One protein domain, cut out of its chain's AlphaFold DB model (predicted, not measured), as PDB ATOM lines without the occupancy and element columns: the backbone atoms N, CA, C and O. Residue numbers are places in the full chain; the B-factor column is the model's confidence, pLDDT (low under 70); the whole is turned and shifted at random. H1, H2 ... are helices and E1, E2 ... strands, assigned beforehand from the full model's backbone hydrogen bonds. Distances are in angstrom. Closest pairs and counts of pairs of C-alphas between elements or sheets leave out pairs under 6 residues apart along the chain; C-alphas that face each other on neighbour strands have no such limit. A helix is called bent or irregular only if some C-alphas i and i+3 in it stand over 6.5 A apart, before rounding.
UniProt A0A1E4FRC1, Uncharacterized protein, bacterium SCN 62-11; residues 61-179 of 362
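What this domain is: This is residues 61 to 179 of the 362 residues of an uncharacterized protein of bacterium SCN 62-11 (UniProt A0A1E4FRC1). A short two-stranded ribbon, E1 and E4, forms the middle, with H2b and H4 packed round it, while the long helix H1 runs along the longest axis and packs on both of these helices. The hairpin E2 and E3 and the short helix H3 lie on the side away from H1; at one end of the long axis the chain turns from H1 into the bent helix H2, and residues 87 to 92 stick out there. The printed part has 119 residues, with four named helices and four named strands in the order H1 H2 E1 H3 H4 E2 E3 E4; the two sheets, E1 - E4 and E2 - E3, are antiparallel, and the class is mixed, helices and strands. By its radius of gyration of the C-alphas, 14.5 A, the whole is compact, yet its outline is elongated, 48 by 28 by 17 A.

How they stand to each other: E1, residues 116 to 119, and E4, residues 166 to 169, are antiparallel neighbours at 150 degrees; N 118 and O 167 are 2.8 A apart, within hydrogen-bond range. H2, residues 90 to 111, was assigned as one helix by its hydrogen bonds but is bent: C-alphas 98 and 101 are 7.7 A apart, and its arms H2a, residues 90 to 98, and H2b, residues 101 to 111, stand at a steep tilt of 59 degrees. H2b is itself irregular, with C-alphas 107 and 110 6.9 A apart. The closest C-alphas of H2b and E1 are those of Ala 105 and Pro 117, 5.4 A. H1, residues 61 to 83, touches H2b with residues 70 to 78 alone, closest at the C-alphas of Leu 74 and Val 108, 6.3 A; they run opposite ways at a steep tilt of 45 degrees. H1 touches H4, residues 141 to 149, with residues 67 to 74 alone, closest at the C-alphas of Ser 71 and Leu 148, 4.8 A. E2, residues 153 to 156, and E3, residues 159 to 162, form a hairpin, with N 154 and O 161 2.9 A apart, within hydrogen-bond range. H3, residues 126 to 132, is close to H4 but not clearly touching, with the C-alphas of Met 130 and Phe 141 7.4 A apart. In H1, H2a, H3 and H4 every O i to N i+4 pair is within hydrogen-bond range; in H2b 5 of 7 are.

Where its parts are: H1 begins at C-alpha 61 (51.847, -12.336, -13.430) and measures 33.0 A; H2b measures 15.6 A. E4 ends at C-alpha 169 (34.495, -15.405, -8.556).

The domain as a whole: The C-alphas farthest apart, those of Asn 88 and Gln 175, are 48.2 A apart. The printed part has no cut and no long link. Mean pLDDT of the printed part is 78.2; residues 134 to 139 and 171 to 179 are among those under 70.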
ATOM      1  N   ALA A  61      51.596 -11.380 -12.349       55.56
ATOM      2  CA  ALA A  61      51.847 -12.336 -13.430       55.56
ATOM      3  C   ALA A  61      51.453 -13.775 -13.043       55.56
ATOM      4  O   ALA A  61      50.979 -14.536 -13.888       55.56
ATOM      5  N   ASP A  62      51.601 -14.131 -11.762       55.38
ATOM      6  CA  ASP A  62      51.156 -15.425 -11.233       55.38
ATOM      7  C   ASP A  62      49.625 -15.502 -11.202       55.38
ATOM      8  O   ASP A  62      49.047 -16.525 -11.574       55.38
ATOM      9  N   TYR A  63      48.968 -14.399 -10.821       64.69
ATOM     10  CA  TYR A  63      47.513 -14.253 -10.872       64.69
ATOM     11  C   TYR A  63      46.981 -14.447 -12.300       64.69
ATOM     12  O   TYR A  63      46.132 -15.309 -12.527       64.69
ATOM     13  N   ASP A  64      47.545 -13.728 -13.276       70.12
ATOM     14  CA  ASP A  64      47.185 -13.835 -14.695       70.12
ATOM     15  C   ASP A  64      47.354 -15.257 -15.246       70.12
ATOM     16  O   ASP A  64      46.566 -15.699 -16.086       70.12
ATOM     17  N   LEU A  65      48.397 -15.975 -14.815       65.31
ATOM     18  CA  LEU A  65      48.652 -17.348 -15.247       65.31
ATOM     19  C   LEU A  65      47.621 -18.319 -14.659       65.31
ATOM     20  O   LEU A  65      47.049 -19.115 -15.405       65.31
ATOM     21  N   ARG A  66      47.335 -18.221 -13.351       70.19
ATOM     22  CA  ARG A  66      46.281 -19.007 -12.685       70.19
ATOM     23  C   ARG A  66      44.920 -18.747 -13.320       70.19
ATOM     24  O   ARG A  66      44.235 -19.689 -13.703       70.19
ATOM     25  N   LEU A  67      44.564 -17.477 -13.513       76.25
ATOM     26  CA  LEU A  67      43.310 -17.058 -14.138       76.25
ATOM     27  C   LEU A  67      43.150 -17.683 -15.533       76.25
ATOM     28  O   LEU A  67      42.096 -18.242 -15.830       76.25
ATOM     29  N   LYS A  68      44.201 -17.676 -16.364       80.81
ATOM     30  CA  LYS A  68      44.186 -18.327 -17.690       80.81
ATOM     31  C   LYS A  68      43.987 -19.841 -17.598       80.81
ATOM     32  O   LYS A  68      43.168 -20.371 -18.347       80.81
ATOM     33  N   ARG A  69      44.689 -20.533 -16.688       77.19
ATOM     34  CA  ARG A  69      44.526 -21.986 -16.478       77.19
ATOM     35  C   ARG A  69      43.116 -22.336 -16.018       77.19
ATOM     36  O   ARG A  69      42.509 -23.236 -16.577       77.19
ATOM     37  N   VAL A  70      42.578 -21.599 -15.051       80.44
ATOM     38  CA  VAL A  70      41.259 -21.873 -14.468       80.44
ATOM     39  C   VAL A  70      40.126 -21.497 -15.430       80.44
ATOM     40  O   VAL A  70      39.174 -22.260 -15.570       80.44
ATOM     41  N   SER A  71      40.260 -20.400 -16.182       87.50
ATOM     42  CA  SER A  71      39.349 -20.070 -17.288       87.50
ATOM     43  C   SER A  71      39.349 -21.155 -18.371       87.50
ATOM     44  O   SER A  71      38.299 -21.471 -18.932       87.50
ATOM     45  N   GLN A  72      40.504 -21.766 -18.663       85.56
ATOM     46  CA  GLN A  72      40.569 -22.899 -19.585       85.56
ATOM     47  C   GLN A  72      39.941 -24.164 -18.979       85.56
ATOM     48  O   GLN A  72      39.064 -24.733 -19.614       85.56
ATOM     49  N   SER A  73      40.247 -24.517 -17.726       84.44
ATOM     50  CA  SER A  73      39.595 -25.623 -17.005       84.44
ATOM     51  C   SER A  73      38.066 -25.505 -16.970       84.44
ATOM     52  O   SER A  73      37.373 -26.520 -17.035       84.44
ATOM     53  N   LEU A  74      37.530 -24.280 -16.884       87.81
ATOM     54  CA  LEU A  74      36.098 -23.997 -16.987       87.81
ATOM     55  C   LEU A  74      35.566 -24.306 -18.399       87.81
ATOM     56  O   LEU A  74      34.592 -25.044 -18.516       87.81
ATOM     57  N   LYS A  75      36.225 -23.817 -19.462       88.81
ATOM     58  CA  LYS A  75      35.872 -24.131 -20.866       88.81
ATOM     59  C   LYS A  75      35.915 -25.624 -21.160       88.81
ATOM     60  O   LYS A  75      34.988 -26.140 -21.771       88.81
ATOM     61  N   ASP A  76      36.980 -26.294 -20.732       87.75
ATOM     62  CA  ASP A  76      37.198 -27.711 -21.003       87.75
ATOM     63  C   ASP A  76      36.105 -28.546 -20.320       87.75
ATOM     64  O   ASP A  76      35.507 -29.411 -20.952       87.75
ATOM     65  N   THR A  77      35.760 -28.208 -19.070       88.50
ATOM     66  CA  THR A  77      34.651 -28.843 -18.336       88.50
ATOM     67  C   THR A  77      33.295 -28.577 -18.999       88.50
ATOM     68  O   THR A  77      32.485 -29.491 -19.105       88.50
ATOM     69  N   ILE A  78      33.035 -27.354 -19.472       88.75
ATOM     70  CA  ILE A  78      31.795 -27.028 -20.198       88.75
ATOM     71  C   ILE A  78      31.700 -27.844 -21.489       88.75
ATOM     72  O   ILE A  78      30.712 -28.542 -21.685       88.75
ATOM     73  N   SER A  79      32.741 -27.820 -22.324       88.31
ATOM     74  CA  SER A  79      32.751 -28.525 -23.609       88.31
ATOM     75  C   SER A  79      32.652 -30.046 -23.441       88.31
ATOM     76  O   SER A  79      32.032 -30.709 -24.272       88.31
ATOM     77  N   GLU A  80      33.225 -30.597 -22.366       88.44
ATOM     78  CA  GLU A  80      33.051 -31.993 -21.957       88.44
ATOM     79  C   GLU A  80      31.577 -32.297 -21.648       88.44
ATOM     80  O   GLU A  80      31.018 -33.217 -22.242       88.44
ATOM     81  N   GLN A  81      30.907 -31.503 -20.805       87.00
ATOM     82  CA  GLN A  81      29.493 -31.728 -20.470       87.00
ATOM     83  C   GLN A  81      28.525 -31.464 -21.640       87.00
ATOM     84  O   GLN A  81      27.580 -32.231 -21.834       87.00
ATOM     85  N   GLU A  82      28.771 -30.440 -22.465       84.69
ATOM     86  CA  GLU A  82      28.005 -30.192 -23.696       84.69
ATOM     87  C   GLU A  82      28.086 -31.406 -24.639       84.69
ATOM     88  O   GLU A  82      27.071 -31.825 -25.189       84.69
ATOM     89  N   SER A  83      29.263 -32.042 -24.763       83.94
ATOM     90  CA  SER A  83      29.452 -33.246 -25.593       83.94
ATOM     91  C   SER A  83      28.785 -34.523 -25.060       83.94
ATOM     92  O   SER A  83      28.632 -35.486 -25.812       83.94
ATOM     93  N   LEU A  84      28.375 -34.538 -23.787       81.81
ATOM     94  CA  LEU A  84      27.656 -35.653 -23.159       81.81
ATOM     95  C   LEU A  84      26.126 -35.517 -23.272       81.81
ATOM     96  O   LEU A  84      25.405 -36.448 -22.915       81.81
ATOM     97  N   THR A  85      25.627 -34.380 -23.766       77.50
ATOM     98  CA  THR A  85      24.191 -34.100 -23.909       77.50
ATOM     99  C   THR A  85      23.751 -34.343 -25.355       77.50
ATOM    100  O   THR A  85      24.278 -33.717 -26.270       77.50
ATOM    101  N   ASP A  86      22.771 -35.225 -25.586       73.94
ATOM    102  CA  ASP A  86      22.203 -35.426 -26.929       73.94
ATOM    103  C   ASP A  86      21.262 -34.254 -27.292       73.94
ATOM    104  O   ASP A  86      20.209 -34.110 -26.663       73.94
ATOM    105  N   PRO A  87      21.584 -33.425 -28.307       67.88
ATOM    106  CA  PRO A  87      20.758 -32.279 -28.692       67.88
ATOM    107  C   PRO A  87      19.431 -32.669 -29.366       67.88
ATOM    108  O   PRO A  87      18.631 -31.787 -29.674       67.88
ATOM    109  N   ASN A  88      19.193 -33.959 -29.633       77.19
ATOM    110  CA  ASN A  88      17.949 -34.463 -30.218       77.19
ATOM    111  C   ASN A  88      16.909 -34.877 -29.156       77.19
ATOM    112  O   ASN A  88      15.767 -35.166 -29.514       77.19
ATOM    113  N   ASP A  89      17.278 -34.907 -27.871       82.19
ATOM    114  CA  ASP A  89      16.371 -35.206 -26.759       82.19
ATOM    115  C   ASP A  89      16.023 -33.913 -25.994       82.19
ATOM    116  O   ASP A  89      16.824 -33.361 -25.232       82.19
ATOM    117  N   GLU A  90      14.800 -33.415 -26.202       81.12
ATOM    118  CA  GLU A  90      14.282 -32.209 -25.538       81.12
ATOM    119  C   GLU A  90      14.214 -32.358 -24.007       81.12
ATOM    120  O   GLU A  90      14.405 -31.379 -23.280       81.12
ATOM    121  N   PHE A  91      13.979 -33.572 -23.495       79.94
ATOM    122  CA  PHE A  91      13.890 -33.840 -22.060       79.94
ATOM    123  C   PHE A  91      15.276 -33.841 -21.409       79.94
ATOM    124  O   PHE A  91      15.454 -33.210 -20.364       79.94
ATOM    125  N   GLN A  92      16.276 -34.468 -22.040       77.19
ATOM    126  CA  GLN A  92      17.670 -34.382 -21.586       77.19
ATOM    127  C   GLN A  92      18.192 -32.948 -21.680       77.19
ATOM    128  O   GLN A  92      18.809 -32.463 -20.736       77.19
ATOM    129  N   THR A  93      17.866 -32.228 -22.758       78.12
ATOM    130  CA  THR A  93      18.235 -30.815 -22.930       78.12
ATOM    131  C   THR A  93      17.654 -29.937 -21.811       78.12
ATOM    132  O   THR A  93      18.374 -29.128 -21.222       78.12
ATOM    133  N   ALA A  94      16.379 -30.120 -21.452       79.12
ATOM    134  CA  ALA A  94      15.750 -29.395 -20.345       79.12
ATOM    135  C   ALA A  94      16.335 -29.780 -18.969       79.12
ATOM    136  O   ALA A  94      16.593 -28.909 -18.134       79.12
ATOM    137  N   MET A  95      16.593 -31.073 -18.738       80.25
ATOM    138  CA  MET A  95      17.237 -31.572 -17.515       80.25
ATOM    139  C   MET A  95      18.671 -31.053 -17.356       80.25
ATOM    140  O   MET A  95      19.064 -30.686 -16.246       80.25
ATOM    141  N   TRP A  96      19.432 -30.973 -18.452       81.62
ATOM    142  CA  TRP A  96      20.767 -30.383 -18.491       81.62
ATOM    143  C   TRP A  96      20.715 -28.894 -18.139       81.62
ATOM    144  O   TRP A  96      21.352 -28.478 -17.174       81.62
ATOM    145  N   GLN A  97      19.877 -28.099 -18.817       80.44
ATOM    146  CA  GLN A  97      19.739 -26.660 -18.545       80.44
ATOM    147  C   GLN A  97      19.368 -26.347 -17.081       80.44
ATOM    148  O   GLN A  97      19.817 -25.337 -16.532       80.44
ATOM    149  N   ALA A  98      18.601 -27.229 -16.429       80.75
ATOM    150  CA  ALA A  98      18.233 -27.111 -15.018       80.75
ATOM    151  C   ALA A  98      19.344 -27.521 -14.024       80.75
ATOM    152  O   ALA A  98      19.287 -27.115 -12.864       80.75
ATOM    153  N   ARG A  99      20.339 -28.323 -14.436       83.62
ATOM    154  CA  ARG A  99      21.357 -28.927 -13.542       83.62
ATOM    155  C   ARG A  99      22.812 -28.565 -13.854       83.62
ATOM    156  O   ARG A  99      23.676 -28.779 -13.007       83.62
ATOM    157  N   GLN A 100      23.078 -27.983 -15.020       85.62
ATOM    158  CA  GLN A 100      24.412 -27.614 -15.499       85.62
ATOM    159  C   GLN A 100      25.222 -26.773 -14.502       85.62
ATOM    160  O   GLN A 100      26.400 -27.045 -14.300       85.62
ATOM    161  N   GLY A 101      24.591 -25.806 -13.825       85.12
ATOM    162  CA  GLY A 101      25.269 -24.896 -12.897       85.12
ATOM    163  C   GLY A 101      25.954 -25.629 -11.738       85.12
ATOM    164  O   GLY A 101      27.177 -25.549 -11.620       85.12
ATOM    165  N   PRO A 102      25.204 -26.387 -10.914       83.88
ATOM    166  CA  PRO A 102      25.775 -27.254  -9.884       83.88
ATOM    167  C   PRO A 102      26.822 -28.248 -10.406       83.88
ATOM    168  O   PRO A 102      27.887 -28.356  -9.806       83.88
ATOM    169  N   ILE A 103      26.569 -28.918 -11.538       84.31
ATOM    170  CA  ILE A 103      27.490 -29.925 -12.102       84.31
ATOM    171  C   ILE A 103      28.830 -29.289 -12.507       84.31
ATOM    172  O   ILE A 103      29.895 -29.794 -12.162       84.31
ATOM    173  N   ILE A 104      28.799 -28.148 -13.199       84.75
ATOM    174  CA  ILE A 104      30.008 -27.421 -13.608       84.75
ATOM    175  C   ILE A 104      30.729 -26.846 -12.382       84.75
ATOM    176  O   ILE A 104      31.955 -26.908 -12.317       84.75
ATOM    177  N   ALA A 105      29.998 -26.338 -11.384       82.81
ATOM    178  CA  ALA A 105      30.587 -25.871 -10.130       82.81
ATOM    179  C   ALA A 105      31.338 -26.994  -9.388       82.81
ATOM    180  O   ALA A 105      32.468 -26.778  -8.950       82.81
ATOM    181  N   GLU A 106      30.754 -28.193  -9.300       79.62
ATOM    182  CA  GLU A 106      31.362 -29.373  -8.675       79.62
ATOM    183  C   GLU A 106      32.596 -29.869  -9.449       79.62
ATOM    184  O   GLU A 106      33.666 -30.037  -8.865       79.62
ATOM    185  N   LEU A 107      32.493 -30.027 -10.774       80.69
ATOM    186  CA  LEU A 107      33.590 -30.515 -11.622       80.69
ATOM    187  C   LEU A 107      34.762 -29.524 -11.753       80.69
ATOM    188  O   LEU A 107      35.899 -29.938 -12.006       80.69
ATOM    189  N   VAL A 108      34.512 -28.221 -11.586       79.50
ATOM    190  CA  VAL A 108      35.556 -27.184 -11.604       79.50
ATOM    191  C   VAL A 108      36.153 -26.939 -10.216       79.50
ATOM    192  O   VAL A 108      37.314 -26.541 -10.151       79.50
ATOM    193  N   LEU A 109      35.454 -27.225  -9.108       71.44
ATOM    194  CA  LEU A 109      35.949 -26.975  -7.743       71.44
ATOM    195  C   LEU A 109      37.368 -27.543  -7.470       71.44
ATOM    196  O   LEU A 109      38.208 -26.775  -6.997       71.44
ATOM    197  N   PRO A 110      37.724 -28.798  -7.839       64.50
ATOM    198  CA  PRO A 110      39.093 -29.312  -7.683       64.50
ATOM    199  C   PRO A 110      40.127 -28.614  -8.582       64.50
ATOM    200  O   PRO A 110      41.321 -28.622  -8.287       64.50
ATOM    201  N   LYS A 111      39.673 -28.018  -9.691       70.56
ATOM    202  CA  LYS A 111      40.483 -27.328 -10.708       70.56
ATOM    203  C   LYS A 111      40.583 -25.812 -10.457       70.56
ATOM    204  O   LYS A 111      41.265 -25.130 -11.214       70.56
ATOM    205  N   ALA A 112      39.896 -25.269  -9.447       62.97
ATOM    206  CA  ALA A 112      39.636 -23.830  -9.332       62.97
ATOM    207  C   ALA A 112      40.796 -22.989  -8.752       62.97
ATOM    208  O   ALA A 112      40.694 -21.770  -8.720       62.97
ATOM    209  N   GLU A 113      41.888 -23.599  -8.275       62.91
ATOM    210  CA  GLU A 113      43.124 -22.943  -7.777       62.91
ATOM    211  C   GLU A 113      42.962 -21.784  -6.755       62.91
ATOM    212  O   GLU A 113      43.903 -21.009  -6.547       62.91
ATOM    213  N   GLY A 114      41.803 -21.674  -6.095       63.41
ATOM    214  CA  GLY A 114      41.459 -20.614  -5.137       63.41
ATOM    215  C   GLY A 114      40.377 -19.631  -5.607       63.41
ATOM    216  O   GLY A 114      39.911 -18.834  -4.797       63.41
ATOM    217  N   PHE A 115      39.945 -19.695  -6.870       74.94
ATOM    218  CA  PHE A 115      38.710 -19.058  -7.342       74.94
ATOM    219  C   PHE A 115      37.484 -19.796  -6.777       74.94
ATOM    220  O   PHE A 115      37.510 -21.016  -6.618       74.94
ATOM    221  N   GLN A 116      36.410 -19.067  -6.461       76.75
ATOM    222  CA  GLN A 116      35.219 -19.637  -5.818       76.75
ATOM    223  C   GLN A 116      34.108 -19.883  -6.850       76.75
ATOM    224  O   GLN A 116      33.618 -18.907  -7.419       76.75
ATOM    225  N   PRO A 117      33.668 -21.131  -7.098       82.31
ATOM    226  CA  PRO A 117      32.494 -21.369  -7.925       82.31
ATOM    227  C   PRO A 117      31.218 -20.880  -7.229       82.31
ATOM    228  O   PRO A 117      31.031 -21.081  -6.030       82.31
ATOM    229  N   VAL A 118      30.326 -20.261  -8.001       84.94
ATOM    230  CA  VAL A 118      28.977 -19.865  -7.587       84.94
ATOM    231  C   VAL A 118      27.957 -20.266  -8.647       84.94
ATOM    232  O   VAL A 118      28.196 -20.129  -9.848       84.94
ATOM    233  N   VAL A 119      26.803 -20.750  -8.192       87.12
ATOM    234  CA  VAL A 119      25.666 -21.105  -9.047       87.12
ATOM    235  C   VAL A 119      24.709 -19.915  -9.110       87.12
ATOM    236  O   VAL A 119      24.337 -19.359  -8.079       87.12
ATOM    237  N   LEU A 120      24.305 -19.521 -10.317       84.81
ATOM    238  CA  LEU A 120      23.372 -18.421 -10.559       84.81
ATOM    239  C   LEU A 120      22.025 -18.962 -11.045       84.81
ATOM    240  O   LEU A 120      21.907 -19.423 -12.177       84.81
ATOM    241  N   SER A 121      20.997 -18.851 -10.204       81.44
ATOM    242  CA  SER A 121      19.596 -19.161 -10.544       81.44
ATOM    243  C   SER A 121      18.849 -17.996 -11.214       81.44
ATOM    244  O   SER A 121      17.744 -18.168 -11.723       81.44
ATOM    245  N   LYS A 122      19.445 -16.798 -11.203       86.81
ATOM    246  CA  LYS A 122      18.928 -15.537 -11.753       86.81
ATOM    247  C   LYS A 122      20.103 -14.603 -12.094       86.81
ATOM    248  O   LYS A 122      21.200 -14.818 -11.573       86.81
ATOM    249  N   PRO A 123      19.897 -13.539 -12.891       92.81
ATOM    250  CA  PRO A 123      20.838 -12.427 -12.941       92.81
ATOM    251  C   PRO A 123      21.007 -11.772 -11.561       92.81
ATOM    252  O   PRO A 123      20.034 -11.620 -10.816       92.81
ATOM    253  N   VAL A 124      22.235 -11.376 -11.242       92.25
ATOM    254  CA  VAL A 124      22.651 -10.738  -9.980       92.25
ATOM    255  C   VAL A 124      23.467  -9.485 -10.277       92.25
ATOM    256  O   VAL A 124      24.037  -9.360 -11.358       92.25
ATOM    257  N   SER A 125      23.515  -8.531  -9.356       91.44
ATOM    258  CA  SER A 125      24.342  -7.335  -9.521       91.44
ATOM    259  C   SER A 125      25.833  -7.633  -9.349       91.44
ATOM    260  O   SER A 125      26.232  -8.582  -8.675       91.44
ATOM    261  N   GLU A 126      26.680  -6.785  -9.932       87.19
ATOM    262  CA  GLU A 126      28.129  -6.868  -9.714       87.19
ATOM    263  C   GLU A 126      28.510  -6.676  -8.233       87.19
ATOM    264  O   GLU A 126      29.427  -7.335  -7.753       87.19
ATOM    265  N   GLU A 127      27.770  -5.852  -7.484       85.12
ATOM    266  CA  GLU A 127      28.021  -5.616  -6.056       85.12
ATOM    267  C   GLU A 127      27.700  -6.850  -5.191       85.12
ATOM    268  O   GLU A 127      28.514  -7.208  -4.342       85.12
ATOM    269  N   GLU A 128      26.613  -7.584  -5.481       84.38
ATOM    270  CA  GLU A 128      26.335  -8.899  -4.865       84.38
ATOM    271  C   GLU A 128      27.471  -9.908  -5.138       84.38
ATOM    272  O   GLU A 128      27.830 -10.692  -4.259       84.38
ATOM    273  N   LEU A 129      28.080  -9.885  -6.333       84.50
ATOM    274  CA  LEU A 129      29.216 -10.758  -6.657       84.50
ATOM    275  C   LEU A 129      30.519 -10.331  -5.963       84.50
ATOM    276  O   LEU A 129      31.317 -11.194  -5.596       84.50
ATOM    277  N   MET A 130      30.746  -9.030  -5.760       78.56
ATOM    278  CA  MET A 130      31.891  -8.516  -4.994       78.56
ATOM    279  C   MET A 130      31.785  -8.866  -3.505       78.56
ATOM    280  O   MET A 130      32.784  -9.252  -2.892       78.56
ATOM    281  N   GLU A 131      30.578  -8.777  -2.939       77.44
ATOM    282  CA  GLU A 131      30.282  -9.182  -1.562       77.44
ATOM    283  C   GLU A 131      30.431 -10.700  -1.385       77.44
ATOM    284  O   GLU A 131      31.136 -11.144  -0.479       77.44
ATOM    285  N   ALA A 132      29.883 -11.507  -2.305       74.62
ATOM    286  CA  ALA A 132      30.034 -12.966  -2.298       74.62
ATOM    287  C   ALA A 132      31.489 -13.443  -2.491       74.62
ATOM    288  O   ALA A 132      31.836 -14.540  -2.050       74.62
ATOM    289  N   ALA A 133      32.343 -12.628  -3.121       71.19
ATOM    290  CA  ALA A 133      33.785 -12.857  -3.217       71.19
ATOM    291  C   ALA A 133      34.564 -12.422  -1.956       71.19
ATOM    292  O   ALA A 133      35.765 -12.677  -1.864       71.19
ATOM    293  N   GLY A 134      33.928 -11.736  -0.999       59.91
ATOM    294  CA  GLY A 134      34.588 -11.189   0.191       59.91
ATOM    295  C   GLY A 134      35.592 -10.072  -0.116       59.91
ATOM    296  O   GLY A 134      36.571  -9.909   0.617       59.91
ATOM    297  N   SER A 135      35.402  -9.331  -1.214       55.94
ATOM    298  CA  SER A 135      36.351  -8.309  -1.659       55.94
ATOM    299  C   SER A 135      36.023  -6.926  -1.091       55.94
ATOM    300  O   SER A 135      34.934  -6.394  -1.293       55.94
ATOM    301  N   GLU A 136      37.022  -6.262  -0.502       54.97
ATOM    302  CA  GLU A 136      37.053  -4.791  -0.453       54.97
ATOM    303  C   GLU A 136      36.943  -4.253  -1.902       54.97
ATOM    304  O   GLU A 136      37.389  -4.930  -2.834       54.97
ATOM    305  N   ARG A 137      36.319  -3.081  -2.132       57.78
ATOM    306  CA  ARG A 137      35.957  -2.599  -3.487       57.78
ATOM    307  C   ARG A 137      37.179  -2.441  -4.416       57.78
ATOM    308  O   ARG A 137      37.816  -1.390  -4.450       57.78
ATOM    309  N   SER A 138      37.474  -3.488  -5.186       62.72
ATOM    310  CA  SER A 138      38.593  -3.571  -6.128       62.72
ATOM    311  C   SER A 138      38.228  -2.949  -7.476       62.72
ATOM    312  O   SER A 138      37.205  -3.302  -8.060       62.72
ATOM    313  N   SER A 139      39.094  -2.078  -8.001       67.69
ATOM    314  CA  SER A 139      38.981  -1.488  -9.347       67.69
ATOM    315  C   SER A 139      39.001  -2.519 -10.474       67.69
ATOM    316  O   SER A 139      38.522  -2.248 -11.572       67.69
ATOM    317  N   ASP A 140      39.576  -3.689 -10.204       75.75
ATOM    318  CA  ASP A 140      39.908  -4.681 -11.220       75.75
ATOM    319  C   ASP A 140      38.863  -5.807 -11.287       75.75
ATOM    320  O   ASP A 140      38.908  -6.630 -12.200       75.75
ATOM    321  N   PHE A 141      37.916  -5.857 -10.338       80.69
ATOM    322  CA  PHE A 141      36.984  -6.978 -10.166       80.69
ATOM    323  C   PHE A 141      36.213  -7.310 -11.449       80.69
ATOM    324  O   PHE A 141      36.191  -8.466 -11.869       80.69
ATOM    325  N   THR A 142      35.658  -6.302 -12.130       85.50
ATOM    326  CA  THR A 142      34.939  -6.471 -13.403       85.50
ATOM    327  C   THR A 142      35.821  -7.085 -14.491       85.50
ATOM    328  O   THR A 142      35.353  -7.881 -15.304       85.50
ATOM    329  N   ALA A 143      37.098  -6.694 -14.539       85.88
ATOM    330  CA  ALA A 143      38.048  -7.155 -15.545       85.88
ATOM    331  C   ALA A 143      38.480  -8.599 -15.267       85.88
ATOM    332  O   ALA A 143      38.446  -9.428 -16.175       85.88
ATOM    333  N   ASP A 144      38.792  -8.914 -14.010       85.50
ATOM    334  CA  ASP A 144      39.130 -10.262 -13.563       85.50
ATOM    335  C   ASP A 144      37.956 -11.230 -13.783       85.50
ATOM    336  O   ASP A 144      38.133 -12.285 -14.391       85.50
ATOM    337  N   LEU A 145      36.739 -10.844 -13.377       89.62
ATOM    338  CA  LEU A 145      35.516 -11.631 -13.552       89.62
ATOM    339  C   LEU A 145      35.237 -11.919 -15.038       89.62
ATOM    340  O   LEU A 145      34.926 -13.059 -15.390       89.62
ATOM    341  N   ARG A 146      35.397 -10.920 -15.922       89.81
ATOM    342  CA  ARG A 146      35.277 -11.078 -17.386       89.81
ATOM    343  C   ARG A 146      36.373 -11.958 -17.979       89.81
ATOM    344  O   ARG A 146      36.080 -12.782 -18.838       89.81
ATOM    345  N   SER A 147      37.615 -11.799 -17.536       88.62
ATOM    346  CA  SER A 147      38.758 -12.571 -18.032       88.62
ATOM    347  C   SER A 147      38.641 -14.052 -17.638       88.62
ATOM    348  O   SER A 147      38.888 -14.944 -18.447       88.62
ATOM    349  N   LEU A 148      38.181 -14.317 -16.412       88.62
ATOM    350  CA  LEU A 148      37.966 -15.653 -15.860       88.62
ATOM    351  C   LEU A 148      36.769 -16.365 -16.522       88.62
ATOM    352  O   LEU A 148      36.898 -17.510 -16.956       88.62
ATOM    353  N   ASN A 149      35.632 -15.672 -16.663       92.81
ATOM    354  CA  ASN A 149      34.346 -16.258 -17.071       92.81
ATOM    355  C   ASN A 149      33.903 -15.948 -18.509       92.81
ATOM    356  O   ASN A 149      32.792 -16.316 -18.878       92.81
ATOM    357  N   GLY A 150      34.717 -15.274 -19.323       87.69
ATOM    358  CA  GLY A 150      34.327 -14.738 -20.639       87.69
ATOM    359  C   GLY A 150      33.494 -15.641 -21.579       87.69
ATOM    360  O   GLY A 150      32.626 -15.100 -22.259       87.69
ATOM    361  N   PRO A 151      33.682 -16.978 -21.625       81.19
ATOM    362  CA  PRO A 151      32.842 -17.884 -22.423       81.19
ATOM    363  C   PRO A 151      31.386 -18.007 -21.949       81.19
ATOM    364  O   PRO A 151      30.511 -18.341 -22.746       81.19
ATOM    365  N   VAL A 152      31.122 -17.775 -20.658       87.94
ATOM    366  CA  VAL A 152      29.795 -17.951 -20.044       87.94
ATOM    367  C   VAL A 152      29.171 -16.666 -19.521       87.94
ATOM    368  O   VAL A 152      27.949 -16.584 -19.420       87.94
ATOM    369  N   LEU A 153      29.989 -15.662 -19.199       92.94
ATOM    370  CA  LEU A 153      29.548 -14.416 -18.587       92.94
ATOM    371  C   LEU A 153      28.677 -13.594 -19.548       92.94
ATOM    372  O   LEU A 153      29.137 -13.117 -20.584       92.94
ATOM    373  N   LYS A 154      27.431 -13.351 -19.146       93.06
ATOM    374  CA  LYS A 154      26.531 -12.369 -19.756       93.06
ATOM    375  C   LYS A 154      26.426 -11.158 -18.838       93.06
ATOM    376  O   LYS A 154      26.241 -11.322 -17.635       93.06
ATOM    377  N   GLN A 155      26.504  -9.952 -19.398       91.50
ATOM    378  CA  GLN A 155      26.319  -8.708 -18.651       91.50
ATOM    379  C   GLN A 155      25.358  -7.776 -19.392       91.50
ATOM    380  O   GLN A 155      25.609  -7.396 -20.535       91.50
ATOM    381  N   GLU A 156      24.282  -7.386 -18.716       90.31
ATOM    382  CA  GLU A 156      23.247  -6.478 -19.210       90.31
ATOM    383  C   GLU A 156      23.123  -5.311 -18.219       90.31
ATOM    384  O   GLU A 156      22.513  -5.413 -17.154       90.31
ATOM    385  N   GLY A 157      23.793  -4.199 -18.534       88.12
ATOM    386  CA  GLY A 157      23.945  -3.078 -17.605       88.12
ATOM    387  C   GLY A 157      24.753  -3.472 -16.362       88.12
ATOM    388  O   GLY A 157      25.909  -3.884 -16.469       88.12
ATOM    389  N   ASN A 158      24.145  -3.328 -15.184       86.31
ATOM    390  CA  ASN A 158      24.722  -3.728 -13.898       86.31
ATOM    391  C   ASN A 158      24.398  -5.181 -13.497       86.31
ATOM    392  O   ASN A 158      24.882  -5.625 -12.457       86.31
ATOM    393  N   LEU A 159      23.574  -5.894 -14.276       92.12
ATOM    394  CA  LEU A 159      23.214  -7.286 -14.016       92.12
ATOM    395  C   LEU A 159      24.141  -8.241 -14.765       92.12
ATOM    396  O   LEU A 159      24.464  -8.048 -15.937       92.12
ATOM    397  N   ILE A 160      24.538  -9.298 -14.070       92.12
ATOM    398  CA  ILE A 160      25.463 -10.335 -14.502       92.12
ATOM    399  C   ILE A 160      24.761 -11.689 -14.394       92.12
ATOM    400  O   ILE A 160      24.059 -11.973 -13.424       92.12
ATOM    401  N   SER A 161      24.934 -12.535 -15.404       92.19
ATOM    402  CA  SER A 161      24.409 -13.900 -15.456       92.19
ATOM    403  C   SER A 161      25.389 -14.835 -16.176       92.19
ATOM    404  O   SER A 161      26.441 -14.407 -16.654       92.19
ATOM    405  N   SER A 162      25.059 -16.125 -16.239       91.56
ATOM    406  CA  SER A 162      25.854 -17.151 -16.921       91.56
ATOM    407  C   SER A 162      25.007 -17.869 -17.972       91.56
ATOM    408  O   SER A 162      23.824 -18.108 -17.742       91.56
ATOM    409  N   THR A 163      25.590 -18.258 -19.110       88.06
ATOM    410  CA  THR A 163      24.951 -19.208 -20.048       88.06
ATOM    411  C   THR A 163      24.724 -20.584 -19.425       88.06
ATOM    412  O   THR A 163      23.777 -21.269 -19.801       88.06
ATOM    413  N   HIS A 164      25.563 -20.950 -18.457       88.94
ATOM    414  CA  HIS A 164      25.632 -22.277 -17.853       88.94
ATOM    415  C   HIS A 164      25.191 -22.299 -16.383       88.94
ATOM    416  O   HIS A 164      25.460 -23.259 -15.667       88.94
ATOM    417  N   ASN A 165      24.542 -21.234 -15.897       87.12
ATOM    418  CA  ASN A 165      24.132 -21.067 -14.494       87.12
ATOM    419  C   ASN A 165      25.279 -21.221 -13.466       87.12
ATOM    420  O   ASN A 165      25.021 -21.415 -12.283       87.12
ATOM    421  N   ALA A 166      26.541 -21.096 -13.891       87.06
ATOM    422  CA  ALA A 166      27.730 -21.120 -13.038       87.06
ATOM    423  C   ALA A 166      28.718 -20.013 -13.431       87.06
ATOM    424  O   ALA A 166      28.903 -19.740 -14.620       87.06
ATOM    425  N   LEU A 167      29.363 -19.406 -12.438       89.88
ATOM    426  CA  LEU A 167      30.533 -18.536 -12.585       89.88
ATOM    427  C   LEU A 167      31.604 -18.947 -11.569       89.88
ATOM    428  O   LEU A 167      31.316 -19.596 -10.568       89.88
ATOM    429  N   LEU A 168      32.832 -18.500 -11.796       87.00
ATOM    430  CA  LEU A 168      33.904 -18.456 -10.811       87.00
ATOM    431  C   LEU A 168      34.113 -17.002 -10.375       87.00
ATOM    432  O   LEU A 168      34.210 -16.112 -11.220       87.00
ATOM    433  N   LEU A 169      34.211 -16.739  -9.077       84.94
ATOM    434  CA  LEU A 169      34.495 -15.405  -8.556       84.94
ATOM    435  C   LEU A 169      36.006 -15.176  -8.413       84.94
ATOM    436  O   LEU A 169      36.698 -16.056  -7.883       84.94
ATOM    437  N   PRO A 170      36.528 -14.006  -8.837       76.06
ATOM    438  CA  PRO A 170      37.890 -13.598  -8.525       76.06
ATOM    439  C   PRO A 170      38.024 -13.377  -7.016       76.06
ATOM    440  O   PRO A 170      37.316 -12.568  -6.421       76.06
ATOM    441  N   TYR A 171      38.937 -14.124  -6.401       67.38
ATOM    442  CA  TYR A 171      39.263 -14.000  -4.982       67.38
ATOM    443  C   TYR A 171      39.932 -12.650  -4.674       67.38
ATOM    444  O   TYR A 171      40.597 -12.070  -5.541       67.38
ATOM    445  N   PRO A 172      39.854 -12.162  -3.422       52.75
ATOM    446  CA  PRO A 172      40.550 -10.952  -3.012       52.75
ATOM    447  C   PRO A 172      42.069 -11.141  -3.120       52.75
ATOM    448  O   PRO A 172      42.696 -11.854  -2.332       52.75
ATOM    449  N   ARG A 173      42.686 -10.466  -4.095       47.38
ATOM    450  CA  ARG A 173      44.145 -10.417  -4.244       47.38
ATOM    451  C   ARG A 173      44.765  -9.672  -3.055       47.38
ATOM    452  O   ARG A 173      44.756  -8.443  -3.032       47.38
ATOM    453  N   ARG A 174      45.454 -10.364  -2.141       41.81
ATOM    454  CA  ARG A 174      46.564  -9.727  -1.404       41.81
ATOM    455  C   ARG A 174      47.807  -9.835  -2.299       41.81
ATOM    456  O   ARG A 174      48.333 -10.925  -2.481       41.81
ATOM    457  N   GLN A 175      48.128  -8.729  -2.995       37.84
ATOM    458  CA  GLN A 175      49.135  -8.549  -4.080       37.84
ATOM    459  C   GLN A 175      49.293  -9.725  -5.092       37.84
ATOM    460  O   GLN A 175      50.311  -9.795  -5.780       37.84
ATOM    461  N   GLY A 176      48.292 -10.610  -5.239       36.78
ATOM    462  CA  GLY A 176      48.147 -11.581  -6.344       36.78
ATOM    463  C   GLY A 176      48.065 -13.083  -5.989       36.78
ATOM    464  O   GLY A 176      47.970 -13.889  -6.909       36.78
ATOM    465  N   VAL A 177      48.125 -13.473  -4.707       39.16
ATOM    466  CA  VAL A 177      48.306 -14.914  -4.171       39.16
ATOM    467  C   VAL A 177      46.759 -15.140  -3.799       39.16
ATOM    468  O   VAL A 177      46.185 -14.319  -3.067       39.16
ATOM    469  N   PRO A 178      46.060 -16.209  -4.275       45.88
ATOM    470  CA  PRO A 178      44.770 -16.600  -3.705       45.88
ATOM    471  C   PRO A 178      44.918 -17.025  -2.254       45.88
ATOM    472  O   PRO A 178      45.451 -18.094  -1.954       45.88
ATOM    473  N   VAL A 179      44.373 -16.213  -1.354       51.94
ATOM    474  CA  VAL A 179      44.148 -16.601   0.035       51.94
ATOM    475  C   VAL A 179      42.650 -16.829   0.209       51.94
ATOM    476  O   VAL A 179      41.860 -15.911  -0.005       51.94
TER     477      VAL A 179